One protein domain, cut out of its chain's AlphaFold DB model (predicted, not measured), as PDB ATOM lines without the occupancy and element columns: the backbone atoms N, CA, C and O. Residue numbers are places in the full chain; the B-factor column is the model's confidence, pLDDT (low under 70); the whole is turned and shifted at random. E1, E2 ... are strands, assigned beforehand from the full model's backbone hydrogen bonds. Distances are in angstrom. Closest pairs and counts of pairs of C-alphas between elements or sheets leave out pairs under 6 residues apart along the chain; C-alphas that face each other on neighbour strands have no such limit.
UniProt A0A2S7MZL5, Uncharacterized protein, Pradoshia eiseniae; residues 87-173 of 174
ATOM      1  N   GLU A  87       0.917 -56.205  34.691       90.88
ATOM      2  CA  GLU A  87       1.363 -55.870  36.034       90.88
ATOM      3  C   GLU A  87       2.802 -55.338  35.982       90.88
ATOM      4  O   GLU A  87       3.696 -55.960  35.404       90.88
ATOM      5  N   LYS A  88       3.026 -54.158  36.565       91.00
ATOM      6  CA  LYS A  88       4.337 -53.523  36.684       91.00
ATOM      7  C   LYS A  88       4.834 -53.638  38.109       91.00
ATOM      8  O   LYS A  88       4.112 -53.316  39.045       91.00
ATOM      9  N   GLN A  89       6.095 -54.024  38.249       91.75
ATOM     10  CA  GLN A  89       6.782 -54.099  39.531       91.75
ATOM     11  C   GLN A  89       7.868 -53.035  39.580       91.75
ATOM     12  O   GLN A  89       8.642 -52.869  38.639       91.75
ATOM     13  N   THR A  90       7.911 -52.281  40.669       90.12
ATOM     14  CA  THR A  90       8.936 -51.266  40.911       90.12
ATOM     15  C   THR A  90       9.527 -51.498  42.296       90.12
ATOM     16  O   THR A  90       8.778 -51.494  43.271       90.12
ATOM     17  N   PRO A  91      10.846 -51.715  42.414       91.38
ATOM     18  CA  PRO A  91      11.519 -51.760  43.706       91.38
ATOM     19  C   PRO A  91      11.354 -50.435  44.451       91.38
ATOM     20  O   PRO A  91      11.542 -49.362  43.864       91.38
ATOM     21  N   VAL A  92      11.007 -50.504  45.734       91.06
ATOM     22  CA  VAL A  92      10.745 -49.319  46.560       91.06
ATOM     23  C   VAL A  92      11.367 -49.475  47.937       91.06
ATOM     24  O   VAL A  92      11.380 -50.566  48.504       91.06
ATOM     25  N   ASP A  93      11.803 -48.357  48.498       90.56
ATOM     26  CA  ASP A  93      12.101 -48.241  49.915       90.56
ATOM     27  C   ASP A  93      10.833 -47.809  50.658       90.56
ATOM     28  O   ASP A  93      10.124 -46.883  50.245       90.56
ATOM     29  N   ILE A  94      10.527 -48.497  51.758       84.75
ATOM     30  CA  ILE A  94       9.390 -48.163  52.620       84.75
ATOM     31  C   ILE A  94       9.870 -47.150  53.654       84.75
ATOM     32  O   ILE A  94      10.687 -47.480  54.509       84.75
ATOM     33  N   ILE A  95       9.336 -45.930  53.595       81.31
ATOM     34  CA  ILE A  95       9.694 -44.861  54.534       81.31
ATOM     35  C   ILE A  95       8.793 -44.921  55.771       81.31
ATOM     36  O   ILE A  95       9.279 -44.860  56.897       81.31
ATOM     37  N   SER A  96       7.476 -45.049  55.578       83.19
ATOM     38  CA  SER A  96       6.511 -45.147  56.682       83.19
ATOM     39  C   SER A  96       5.233 -45.870  56.264       83.19
ATOM     40  O   SER A  96       4.678 -45.580  55.210       83.19
ATOM     41  N   LEU A  97       4.734 -46.778  57.111       79.75
ATOM     42  CA  LEU A  97       3.485 -47.535  56.905       79.75
ATOM     43  C   LEU A  97       2.230 -46.823  57.441       79.75
ATOM     44  O   LEU A  97       1.117 -47.293  57.210       79.75
ATOM     45  N   THR A  98       2.409 -45.718  58.169       78.94
ATOM     46  CA  THR A  98       1.314 -44.906  58.727       78.94
ATOM     47  C   THR A  98       1.686 -43.415  58.692       78.94
ATOM     48  O   THR A  98       1.816 -42.766  59.730       78.94
ATOM     49  N   PRO A  99       1.948 -42.867  57.495       75.94
ATOM     50  CA  PRO A  99       2.333 -41.471  57.306       75.94
ATOM     51  C   PRO A  99       1.243 -40.494  57.785       75.94
ATOM     52  O   PRO A  99       0.069 -40.853  57.882       75.94
ATOM     53  N   ASP A 100       1.649 -39.257  58.097       70.94
ATOM     54  CA  ASP A 100       0.782 -38.214  58.663       70.94
ATOM     55  C   ASP A 100      -0.460 -37.976  57.781       70.94
ATOM     56  O   ASP A 100      -0.356 -37.707  56.582       70.94
ATOM     57  N   SER A 101      -1.652 -38.064  58.381       60.81
ATOM     58  CA  SER A 101      -2.949 -38.074  57.684       60.81
ATOM     59  C   SER A 101      -3.292 -36.764  56.968       60.81
ATOM     60  O   SER A 101      -4.292 -36.691  56.252       60.81
ATOM     61  N   LYS A 102      -2.474 -35.723  57.160       69.94
ATOM     62  CA  LYS A 102      -2.634 -34.407  56.532       69.94
ATOM     63  C   LYS A 102      -2.239 -34.382  55.058       69.94
ATOM     64  O   LYS A 102      -2.711 -33.507  54.335       69.94
ATOM     65  N   GLN A 103      -1.382 -35.295  54.605       74.56
ATOM     66  CA  GLN A 103      -0.989 -35.368  53.199       74.56
ATOM     67  C   GLN A 103      -1.991 -36.212  52.407       74.56
ATOM     68  O   GLN A 103      -2.380 -37.305  52.820       74.56
ATOM     69  N   GLN A 104      -2.424 -35.699  51.255       77.25
ATOM     70  CA  GLN A 104      -3.260 -36.475  50.346       77.25
ATOM     71  C   GLN A 104      -2.387 -37.489  49.602       77.25
ATOM     72  O   GLN A 104      -1.329 -37.113  49.094       77.25
ATOM     73  N   PRO A 105      -2.791 -38.769  49.539       77.88
ATOM     74  CA  PRO A 105      -2.048 -39.753  48.774       77.88
ATOM     75  C   PRO A 105      -2.083 -39.383  47.295       77.88
ATOM     76  O   PRO A 105      -3.095 -38.883  46.795       77.88
ATOM     77  N   ALA A 106      -0.993 -39.686  46.595       80.31
ATOM     78  CA  ALA A 106      -0.992 -39.786  45.149       80.31
ATOM     79  C   ALA A 106      -2.146 -40.687  44.696       80.31
ATOM     80  O   ALA A 106      -2.607 -41.566  45.435       80.31
ATOM     81  N   GLN A 107      -2.631 -40.444  43.483       82.88
ATOM     82  CA  GLN A 107      -3.845 -41.067  42.980       82.88
ATOM     83  C   GLN A 107      -3.677 -42.593  42.923       82.88
ATOM     84  O   GLN A 107      -3.022 -43.147  42.047       82.88
ATOM     85  N   SER A 108      -4.246 -43.275  43.917       86.38
ATOM     86  CA  SER A 108      -4.178 -44.724  44.100       86.38
ATOM     87  C   SER A 108      -5.590 -45.295  44.101       86.38
ATOM     88  O   SER A 108      -6.437 -44.852  44.883       86.38
ATOM     89  N   ILE A 109      -5.846 -46.275  43.241       86.25
ATOM     90  CA  ILE A 109      -7.186 -46.787  42.955       86.25
ATOM     91  C   ILE A 109      -7.202 -48.294  43.189       86.25
ATOM     92  O   ILE A 109      -6.519 -49.044  42.504       86.25
ATOM     93  N   SER A 110      -8.022 -48.738  44.139       85.00
ATOM     94  CA  SER A 110      -8.308 -50.153  44.398       85.00
ATOM     95  C   SER A 110      -9.783 -50.410  44.117       85.00
ATOM     96  O   SER A 110     -10.656 -49.734  44.668       85.00
ATOM     97  N   LEU A 111     -10.065 -51.359  43.232       80.19
ATOM     98  CA  LEU A 111     -11.413 -51.764  42.834       80.19
ATOM     99  C   LEU A 111     -11.886 -52.980  43.630       80.19
ATOM    100  O   LEU A 111     -13.087 -53.118  43.857       80.19
ATOM    101  N   HIS A 112     -10.959 -53.836  44.070       74.50
ATOM    102  CA  HIS A 112     -11.285 -55.112  44.711       74.50
ATOM    103  C   HIS A 112     -11.130 -55.084  46.233       74.50
ATOM    104  O   HIS A 112     -11.910 -55.726  46.937       74.50
ATOM    105  N   ASN A 113     -10.144 -54.353  46.763       73.12
ATOM    106  CA  ASN A 113      -9.824 -54.400  48.186       73.12
ATOM    107  C   ASN A 113     -10.243 -53.125  48.926       73.12
ATOM    108  O   ASN A 113      -9.923 -52.013  48.502       73.12
ATOM    109  N   LYS A 114     -10.925 -53.306  50.061       73.25
ATOM    110  CA  LYS A 114     -11.336 -52.226  50.971       73.25
ATOM    111  C   LYS A 114     -10.348 -52.008  52.120       73.25
ATOM    112  O   LYS A 114     -10.344 -50.933  52.710       73.25
ATOM    113  N   ASN A 115      -9.495 -52.992  52.407       81.06
ATOM    114  CA  ASN A 115      -8.484 -52.910  53.457       81.06
ATOM    115  C   ASN A 115      -7.182 -52.369  52.868       81.06
ATOM    116  O   ASN A 115      -6.290 -53.129  52.492       81.06
ATOM    117  N   LEU A 116      -7.118 -51.046  52.744       86.81
ATOM    118  CA  LEU A 116      -5.956 -50.333  52.226       86.81
ATOM    119  C   LEU A 116      -5.206 -49.651  53.364       86.81
ATOM    120  O   LEU A 116      -5.813 -48.972  54.194       86.81
ATOM    121  N   SER A 117      -3.885 -49.766  53.338       88.75
ATOM    122  CA  SER A 117      -2.985 -49.001  54.195       88.75
ATOM    123  C   SER A 117      -2.390 -47.850  53.397       88.75
ATOM    124  O   SER A 117      -2.069 -48.010  52.220       88.75
ATOM    125  N   THR A 118      -2.248 -46.684  54.020       89.44
ATOM    126  CA  THR A 118      -1.512 -45.571  53.404       89.44
ATOM    127  C   THR A 118      -0.042 -45.753  53.733       89.44
ATOM    128  O   THR A 118       0.286 -45.939  54.894       89.44
ATOM    129  N   VAL A 119       0.833 -45.714  52.737       89.88
ATOM    130  CA  VAL A 119       2.272 -45.920  52.908       89.88
ATOM    131  C   VAL A 119       3.011 -44.808  52.177       89.88
ATOM    132  O   VAL A 119       2.640 -44.433  51.067       89.88
ATOM    133  N   LEU A 120       4.053 -44.279  52.807       90.38
ATOM    134  CA  LEU A 120       5.029 -43.407  52.173       90.38
ATOM    135  C   LEU A 120       6.169 -44.279  51.656       90.38
ATOM    136  O   LEU A 120       6.857 -44.946  52.436       90.38
ATOM    137  N   ILE A 121       6.337 -44.292  50.340       90.31
ATOM    138  CA  ILE A 121       7.376 -45.057  49.655       90.31
ATOM    139  C   ILE A 121       8.298 -44.125  48.875       90.31
ATOM    140  O   ILE A 121       7.914 -43.013  48.512       90.31
ATOM    141  N   ARG A 122       9.489 -44.614  48.549       89.88
ATOM    142  CA  ARG A 122      10.393 -43.979  47.590       89.88
ATOM    143  C   ARG A 122      10.853 -45.019  46.570       89.88
ATOM    144  O   ARG A 122      11.438 -46.024  46.970       89.88
ATOM    145  N   PRO A 123      10.582 -44.842  45.266       87.19
ATOM    146  CA  PRO A 123      11.156 -45.706  44.241       87.19
ATOM    147  C   PRO A 123      12.683 -45.653  44.292       87.19
ATOM    148  O   PRO A 123      13.243 -44.569  44.386       87.19
ATOM    149  N   ILE A 124      13.369 -46.792  44.160       84.88
ATOM    150  CA  ILE A 124      14.844 -46.840  44.291       84.88
ATOM    151  C   ILE A 124      15.560 -45.920  43.279       84.88
ATOM    152  O   ILE A 124      16.637 -45.403  43.555       84.88
ATOM    153  N   ASN A 125      14.947 -45.679  42.117       81.44
ATOM    154  CA  ASN A 125      15.503 -44.830  41.059       81.44
ATOM    155  C   ASN A 125      15.007 -43.371  41.111       81.44
ATOM    156  O   ASN A 125      15.223 -42.628  40.156       81.44
ATOM    157  N   SER A 126      14.307 -42.970  42.174       82.56
ATOM    158  CA  SER A 126      13.787 -41.614  42.347       82.56
ATOM    159  C   SER A 126      14.117 -41.081  43.737       82.56
ATOM    160  O   SER A 126      14.125 -41.816  44.720       82.56
ATOM    161  N   ASN A 127      14.349 -39.774  43.825       81.38
ATOM    162  CA  ASN A 127      14.453 -39.092  45.114       81.38
ATOM    163  C   ASN A 127      13.084 -38.642  45.642       81.38
ATOM    164  O   ASN A 127      12.994 -38.194  46.783       81.38
ATOM    165  N   ASP A 128      12.031 -38.786  44.836       85.62
ATOM    166  CA  ASP A 128      10.692 -38.348  45.192       85.62
ATOM    167  C   ASP A 128      10.005 -39.373  46.092       85.62
ATOM    168  O   ASP A 128       9.869 -40.557  45.768       85.62
ATOM    169  N   GLU A 129       9.536 -38.894  47.237       88.38
ATOM    170  CA  GLU A 129       8.701 -39.667  48.142       88.38
ATOM    171  C   GLU A 129       7.251 -39.564  47.686       88.38
ATOM    172  O   GLU A 129       6.734 -38.479  47.426       88.38
ATOM    173  N   THR A 130       6.583 -40.705  47.578       88.31
ATOM    174  CA  THR A 130       5.193 -40.765  47.139       88.31
ATOM    175  C   THR A 130       4.350 -41.450  48.197       88.31
ATOM    176  O   THR A 130       4.628 -42.568  48.633       88.31
ATOM    177  N   LEU A 131       3.290 -40.763  48.600       90.12
ATOM    178  CA  LEU A 131       2.274 -41.290  49.490       90.12
ATOM    179  C   LEU A 131       1.252 -42.078  48.669       90.12
ATOM    180  O   LEU A 131       0.648 -41.510  47.770       90.12
ATOM    181  N   ILE A 132       1.016 -43.355  48.953       90.12
ATOM    182  CA  ILE A 132       0.068 -44.188  48.190       90.12
ATOM    183  C   ILE A 132      -0.798 -45.037  49.119       90.12
ATOM    184  O   ILE A 132      -0.352 -45.453  50.187       90.12
ATOM    185  N   LYS A 133      -2.039 -45.336  48.717       91.06
ATOM    186  CA  LYS A 133      -2.839 -46.379  49.378       91.06
ATOM    187  C   LYS A 133      -2.593 -47.714  48.701       91.06
ATOM    188  O   LYS A 133      -2.738 -47.802  47.489       91.06
ATOM    189  N   VAL A 134      -2.273 -48.741  49.479       91.00
ATOM    190  CA  VAL A 134      -1.886 -50.065  48.978       91.00
ATOM    191  C   VAL A 134      -2.539 -51.184  49.770       91.00
ATOM    192  O   VAL A 134      -2.875 -51.030  50.945       91.00
ATOM    193  N   THR A 135      -2.654 -52.347  49.141       91.81
ATOM    194  CA  THR A 135      -2.778 -53.609  49.879       91.81
ATOM    195  C   THR A 135      -1.384 -54.082  50.265       91.81
ATOM    196  O   THR A 135      -0.510 -54.141  49.408       91.81
ATOM    197  N   ILE A 136      -1.166 -54.457  51.522       90.19
ATOM    198  CA  ILE A 136       0.119 -55.018  51.952       90.19
ATOM    199  C   ILE A 136       0.056 -56.542  51.858       90.19
ATOM    200  O   ILE A 136      -0.903 -57.160  52.326       90.19
ATOM    201  N   LYS A 137       1.079 -57.151  51.258       91.19
ATOM    202  CA  LYS A 137       1.281 -58.602  51.239       91.19
ATOM    203  C   LYS A 137       2.712 -58.941  51.619       91.19
ATOM    204  O   LYS A 137       3.644 -58.214  51.295       91.19
ATOM    205  N   ASN A 138       2.884 -60.090  52.251       90.50
ATOM    206  CA  ASN A 138       4.210 -60.632  52.504       90.50
ATOM    207  C   ASN A 138       4.737 -61.329  51.241       90.50
ATOM    208  O   ASN A 138       3.964 -61.935  50.493       90.50
ATOM    209  N   SER A 139       6.043 -61.251  51.006       88.19
ATOM    210  CA  SER A 139       6.735 -61.907  49.897       88.19
ATOM    211  C   SER A 139       8.017 -62.576  50.378       88.19
ATOM    212  O   SER A 139       8.609 -62.163  51.369       88.19
ATOM    213  N   SER A 140       8.457 -63.603  49.657       86.00
ATOM    214  CA  SER A 140       9.721 -64.305  49.905       86.00
ATOM    215  C   SER A 140      10.934 -63.614  49.270       86.00
ATOM    216  O   SER A 140      11.997 -64.214  49.178       86.00
ATOM    217  N   THR A 141      10.769 -62.399  48.747       82.69
ATOM    218  CA  THR A 141      11.842 -61.612  48.128       82.69
ATOM    219  C   THR A 141      12.633 -60.829  49.167       82.69
ATOM    220  O   THR A 141      12.058 -60.370  50.146       82.69
ATOM    221  N   ASP A 142      13.914 -60.564  48.894       84.31
ATOM    222  CA  ASP A 142      14.810 -59.853  49.824       84.31
ATOM    223  C   ASP A 142      14.530 -58.347  49.949       84.31
ATOM    224  O   ASP A 142      14.970 -57.703  50.901       84.31
ATOM    225  N   LYS A 143      13.834 -57.750  48.972       88.00
ATOM    226  CA  LYS A 143      13.555 -56.308  48.933       88.00
ATOM    227  C   LYS A 143      12.069 -56.024  48.739       88.00
ATOM    228  O   LYS A 143      11.417 -56.767  47.999       88.00
ATOM    229  N   PRO A 144      11.538 -54.945  49.341       91.38
ATOM    230  CA  PRO A 144      10.184 -54.511  49.060       91.38
ATOM    231  C   PRO A 144      10.017 -54.044  47.613       91.38
ATOM    232  O   PRO A 144      10.909 -53.432  47.017       91.38
ATOM    233  N   TYR A 145       8.844 -54.304  47.050       93.31
ATOM    234  CA  TYR A 145       8.472 -53.792  45.737       93.31
ATOM    235  C   TYR A 145       6.987 -53.450  45.685       93.31
ATOM    236  O   TYR A 145       6.146 -54.082  46.330       93.31
ATOM    237  N   LEU A 146       6.672 -52.427  44.900       92.69
ATOM    238  CA  LEU A 146       5.314 -52.040  44.573       92.69
ATOM    239  C   LEU A 146       4.910 -52.718  43.270       92.69
ATOM    240  O   LEU A 146       5.565 -52.528  42.245       92.69
ATOM    241  N   SER A 147       3.815 -53.465  43.310       93.25
ATOM    242  CA  SER A 147       3.156 -53.998  42.126       93.25
ATOM    243  C   SER A 147       1.893 -53.206  41.826       93.25
ATOM    244  O   SER A 147       1.130 -52.914  42.744       93.25
ATOM    245  N   TYR A 148       1.665 -52.832  40.572       92.19
ATOM    246  CA  TYR A 148       0.473 -52.094  40.156       92.19
ATOM    247  C   TYR A 148       0.169 -52.328  38.677       92.19
ATOM    248  O   TYR A 148       1.027 -52.732  37.892       92.19
ATOM    249  N   LYS A 149      -1.063 -52.042  38.275       91.38
ATOM    250  CA  LYS A 149      -1.495 -52.075  36.879       91.38
ATOM    251  C   LYS A 149      -1.358 -50.680  36.284       91.38
ATOM    252  O   LYS A 149      -1.804 -49.706  36.888       91.38
ATOM    253  N   LYS A 150      -0.725 -50.573  35.117       87.50
ATOM    254  CA  LYS A 150      -0.613 -49.296  34.402       87.50
ATOM    255  C   LYS A 150      -1.734 -49.182  33.375       87.50
ATOM    256  O   LYS A 150      -1.985 -50.133  32.645       87.50
ATOM    257  N   ILE A 151      -2.353 -48.013  33.309       85.56
ATOM    258  CA  ILE A 151      -3.234 -47.620  32.211       85.56
ATOM    259  C   ILE A 151      -2.437 -46.698  31.279       85.56
ATOM    260  O   ILE A 151      -1.659 -45.870  31.746       85.56
ATOM    261  N   GLU A 152      -2.590 -46.875  29.968       81.88
ATOM    262  CA  GLU A 152      -1.852 -46.127  28.931       81.88
ATOM    263  C   GLU A 152      -2.718 -45.093  28.198       81.88
ATOM    264  O   GLU A 152      -2.352 -44.626  27.126       81.88
ATOM    265  N   MET A 153      -3.903 -44.807  28.730       78.81
ATOM    266  CA  MET A 153      -4.825 -43.826  28.178       78.81
ATOM    267  C   MET A 153      -5.564 -43.097  29.296       78.81
ATOM    268  O   MET A 153      -5.991 -43.713  30.274       78.81
ATOM    269  N   ASP A 154      -5.788 -41.802  29.122       80.31
ATOM    270  CA  ASP A 154      -6.696 -41.047  29.981       80.31
ATOM    271  C   ASP A 154      -8.145 -41.450  29.684       80.31
ATOM    272  O   ASP A 154      -8.750 -41.062  28.684       80.31
ATOM    273  N   ILE A 155      -8.707 -42.274  30.565       77.44
ATOM    274  CA  ILE A 155     -10.051 -42.841  30.405       77.44
ATOM    275  C   ILE A 155     -11.110 -41.866  30.921       77.44
ATOM    276  O   ILE A 155     -12.221 -41.797  30.394       77.44
ATOM    277  N   SER A 156     -10.794 -41.126  31.984       77.62
ATOM    278  CA  SER A 156     -11.673 -40.099  32.536       77.62
ATOM    279  C   SER A 156     -10.884 -39.106  33.394       77.62
ATOM    280  O   SER A 156      -9.753 -39.389  33.785       77.62
ATOM    281  N   PRO A 157     -11.488 -37.979  33.806       77.25
ATOM    282  CA  PRO A 157     -10.860 -37.066  34.763       77.25
ATOM    283  C   PRO A 157     -10.470 -37.724  36.100       77.25
ATOM    284  O   PRO A 157      -9.614 -37.203  36.810       77.25
ATOM    285  N   ILE A 158     -11.106 -38.849  36.449       76.19
ATOM    286  CA  ILE A 158     -10.878 -39.622  37.682       76.19
ATOM    287  C   ILE A 158      -9.928 -40.809  37.428       76.19
ATOM    288  O   ILE A 158      -9.342 -41.340  38.370       76.19
ATOM    289  N   TYR A 159      -9.744 -41.230  36.174       81.00
ATOM    290  CA  TYR A 159      -8.907 -42.366  35.788       81.00
ATOM    291  C   TYR A 159      -7.857 -41.912  34.764       81.00
ATOM    292  O   TYR A 159      -8.137 -41.881  33.565       81.00
ATOM    293  N   LYS A 160      -6.669 -41.564  35.266       81.19
ATOM    294  CA  LYS A 160      -5.557 -40.983  34.511       81.19
ATOM    295  C   LYS A 160      -4.342 -41.906  34.461       81.19
ATOM    296  O   LYS A 160      -4.159 -42.754  35.336       81.19
ATOM    297  N   GLU A 161      -3.477 -41.696  33.479       79.94
ATOM    298  CA  GLU A 161      -2.269 -42.511  33.262       79.94
ATOM    299  C   GLU A 161      -1.241 -42.490  34.411       79.94
ATOM    300  O   GLU A 161      -0.453 -43.428  34.555       79.94
ATOM    301  N   ASP A 162      -1.236 -41.441  35.233       79.12
ATOM    302  CA  ASP A 162      -0.325 -41.253  36.371       79.12
ATOM    303  C   ASP A 162      -0.813 -41.917  37.673       79.12
ATOM    304  O   ASP A 162      -0.136 -41.861  38.702       79.12
ATOM    305  N   SER A 163      -1.973 -42.574  37.637       87.19
ATOM    306  CA  SER A 163      -2.565 -43.233  38.798       87.19
ATOM    307  C   SER A 163      -2.027 -44.652  39.012       87.19
ATOM    308  O   SER A 163      -1.847 -45.433  38.076       87.19
ATOM    309  N   TYR A 164      -1.846 -45.034  40.275       89.25
ATOM    310  CA  TYR A 164      -1.514 -46.405  40.664       89.25
ATOM    311  C   TYR A 164      -2.790 -47.242  40.799       89.25
ATOM    312  O   TYR A 164      -3.568 -47.043  41.736       89.25
ATOM    313  N   TYR A 165      -3.004 -48.201  39.898       90.25
ATOM    314  CA  TYR A 165      -4.185 -49.069  39.915       90.25
ATOM    315  C   TYR A 165      -3.893 -50.440  40.517       90.25
ATOM    316  O   TYR A 165      -2.907 -51.080  40.166       90.25
ATOM    317  N   GLU A 166      -4.779 -50.903  41.401       91.00
ATOM    318  CA  GLU A 166      -4.599 -52.114  42.213       91.00
ATOM    319  C   GLU A 166      -3.200 -52.208  42.847       91.00
ATOM    320  O   GLU A 166      -2.525 -53.227  42.698       91.00
ATOM    321  N   PRO A 167      -2.716 -51.150  43.526       92.44
ATOM    322  CA  PRO A 167      -1.370 -51.166  44.062       92.44
ATOM    323  C   PRO A 167      -1.258 -52.135  45.247       92.44
ATOM    324  O   PRO A 167      -1.990 -52.049  46.243       92.44
ATOM    325  N   ILE A 168      -0.301 -53.053  45.149       92.62
ATOM    326  CA  ILE A 168       0.052 -54.021  46.182       92.62
ATOM    327  C   ILE A 168       1.510 -53.794  46.561       92.62
ATOM    328  O   ILE A 168       2.407 -53.894  45.725       92.62
ATOM    329  N   LEU A 169       1.748 -53.509  47.835       92.94
ATOM    330  CA  LEU A 169       3.087 -53.445  48.393       92.94
ATOM    331  C   LEU A 169       3.467 -54.822  48.930       92.94
ATOM    332  O   LEU A 169       2.824 -55.340  49.846       92.94
ATOM    333  N   TYR A 170       4.526 -55.387  48.368       93.25
ATOM    334  CA  TYR A 170       5.105 -56.643  48.812       93.25
ATOM    335  C   TYR A 170       6.269 -56.367  49.756       93.25
ATOM    336  O   TYR A 170       7.202 -55.652  49.393       93.25
ATOM    337  N   ILE A 171       6.205 -56.922  50.966       90.12
ATOM    338  CA  ILE A 171       7.212 -56.743  52.020       90.12
ATOM    339  C   ILE A 171       7.908 -58.089  52.283       90.12
ATOM    340  O   ILE A 171       7.206 -59.100  52.392       90.12
ATOM    341  N   PRO A 172       9.251 -58.130  52.384       88.06
ATOM    342  CA  PRO A 172       9.992 -59.334  52.753       88.06
ATOM    343  C   PRO A 172       9.503 -59.951  54.068       88.06
ATOM    344  O   PRO A 172       9.219 -59.240  55.036       88.06
ATOM    345  N   LEU A 173       9.427 -61.280  54.110       79.19
ATOM    346  CA  LEU A 173       9.312 -62.040  55.353       79.19
ATOM    347  C   LEU A 173      10.683 -62.035  56.043       79.19
ATOM    348  O   LEU A 173      11.579 -62.753  55.607       79.19
TER     349      LEU A 173
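This is residues 87 to 173 of the 174 residues of an uncharacterized protein of Pradoshia eiseniae (UniProt A0A2S7MZL5). The domain is a small closed barrel of five strands, with two long loops, residues 97 to 116 and 150 to 163, reaching 18 and 20 A from the mean of the C-alphas. Sharp bends in E1 and E3 carry each from one neighbour to the next round the ring. The printed part has 87 residues, with strands E1 to E5 in chain order and no named helix; it is all strand, though under half of the residues are in named elements. Round the mixed barrel run E1, E2, E3, E5, E4 and back to E1. It is compact, with a radius of gyration of the C-alphas of 12.5 A and spans of 37 by 30 by 28 A.

E1, residues 87 to 96, begins at C-alpha 87 (1.363, -55.870, 36.034) and is 23.8 A long. E2, residues 117 to 123, measures 17.6 A; E3, residues 130 to 139, 21.4 A; E4, residues 145 to 149, 13.4 A. E5, residues 164 to 172, measures 21.1 A and ends at C-alpha 172 (9.992, -59.334, 52.753).

E1, E2 and E3 form a meander, each strand the antiparallel neighbour of the one before. N 93 and O 122 are 2.8 A apart in hairpin E1 and E2, and N 119 and O 132 2.8 A in hairpin E2 and E3. E1 bends by 68 degrees at residue 93, and E3 by 83 degrees at residue 133. E4 is antiparallel to E1, N 90 to O 146 at 2.8 A, completing a Greek key, a meander whose first strand neighbours the fourth strand. E5 is parallel to E3, N 137 to O 169 at 2.9 A, and antiparallel to E4 in a hairpin, N 147 to O 168 at 2.8 A. Residues 108 to 109 pair parallel with residues 164 to 165 of E5. E1 and E3 are apart.

The C-alphas of Pro 157 and Leu 173, the two farthest apart, are 38.1 A apart. The printed part has no cut. The links E1 to E2 and E4 to E5 are long. Mean pLDDT of the printed part is 85.1; residues 101 to 102 are under 70.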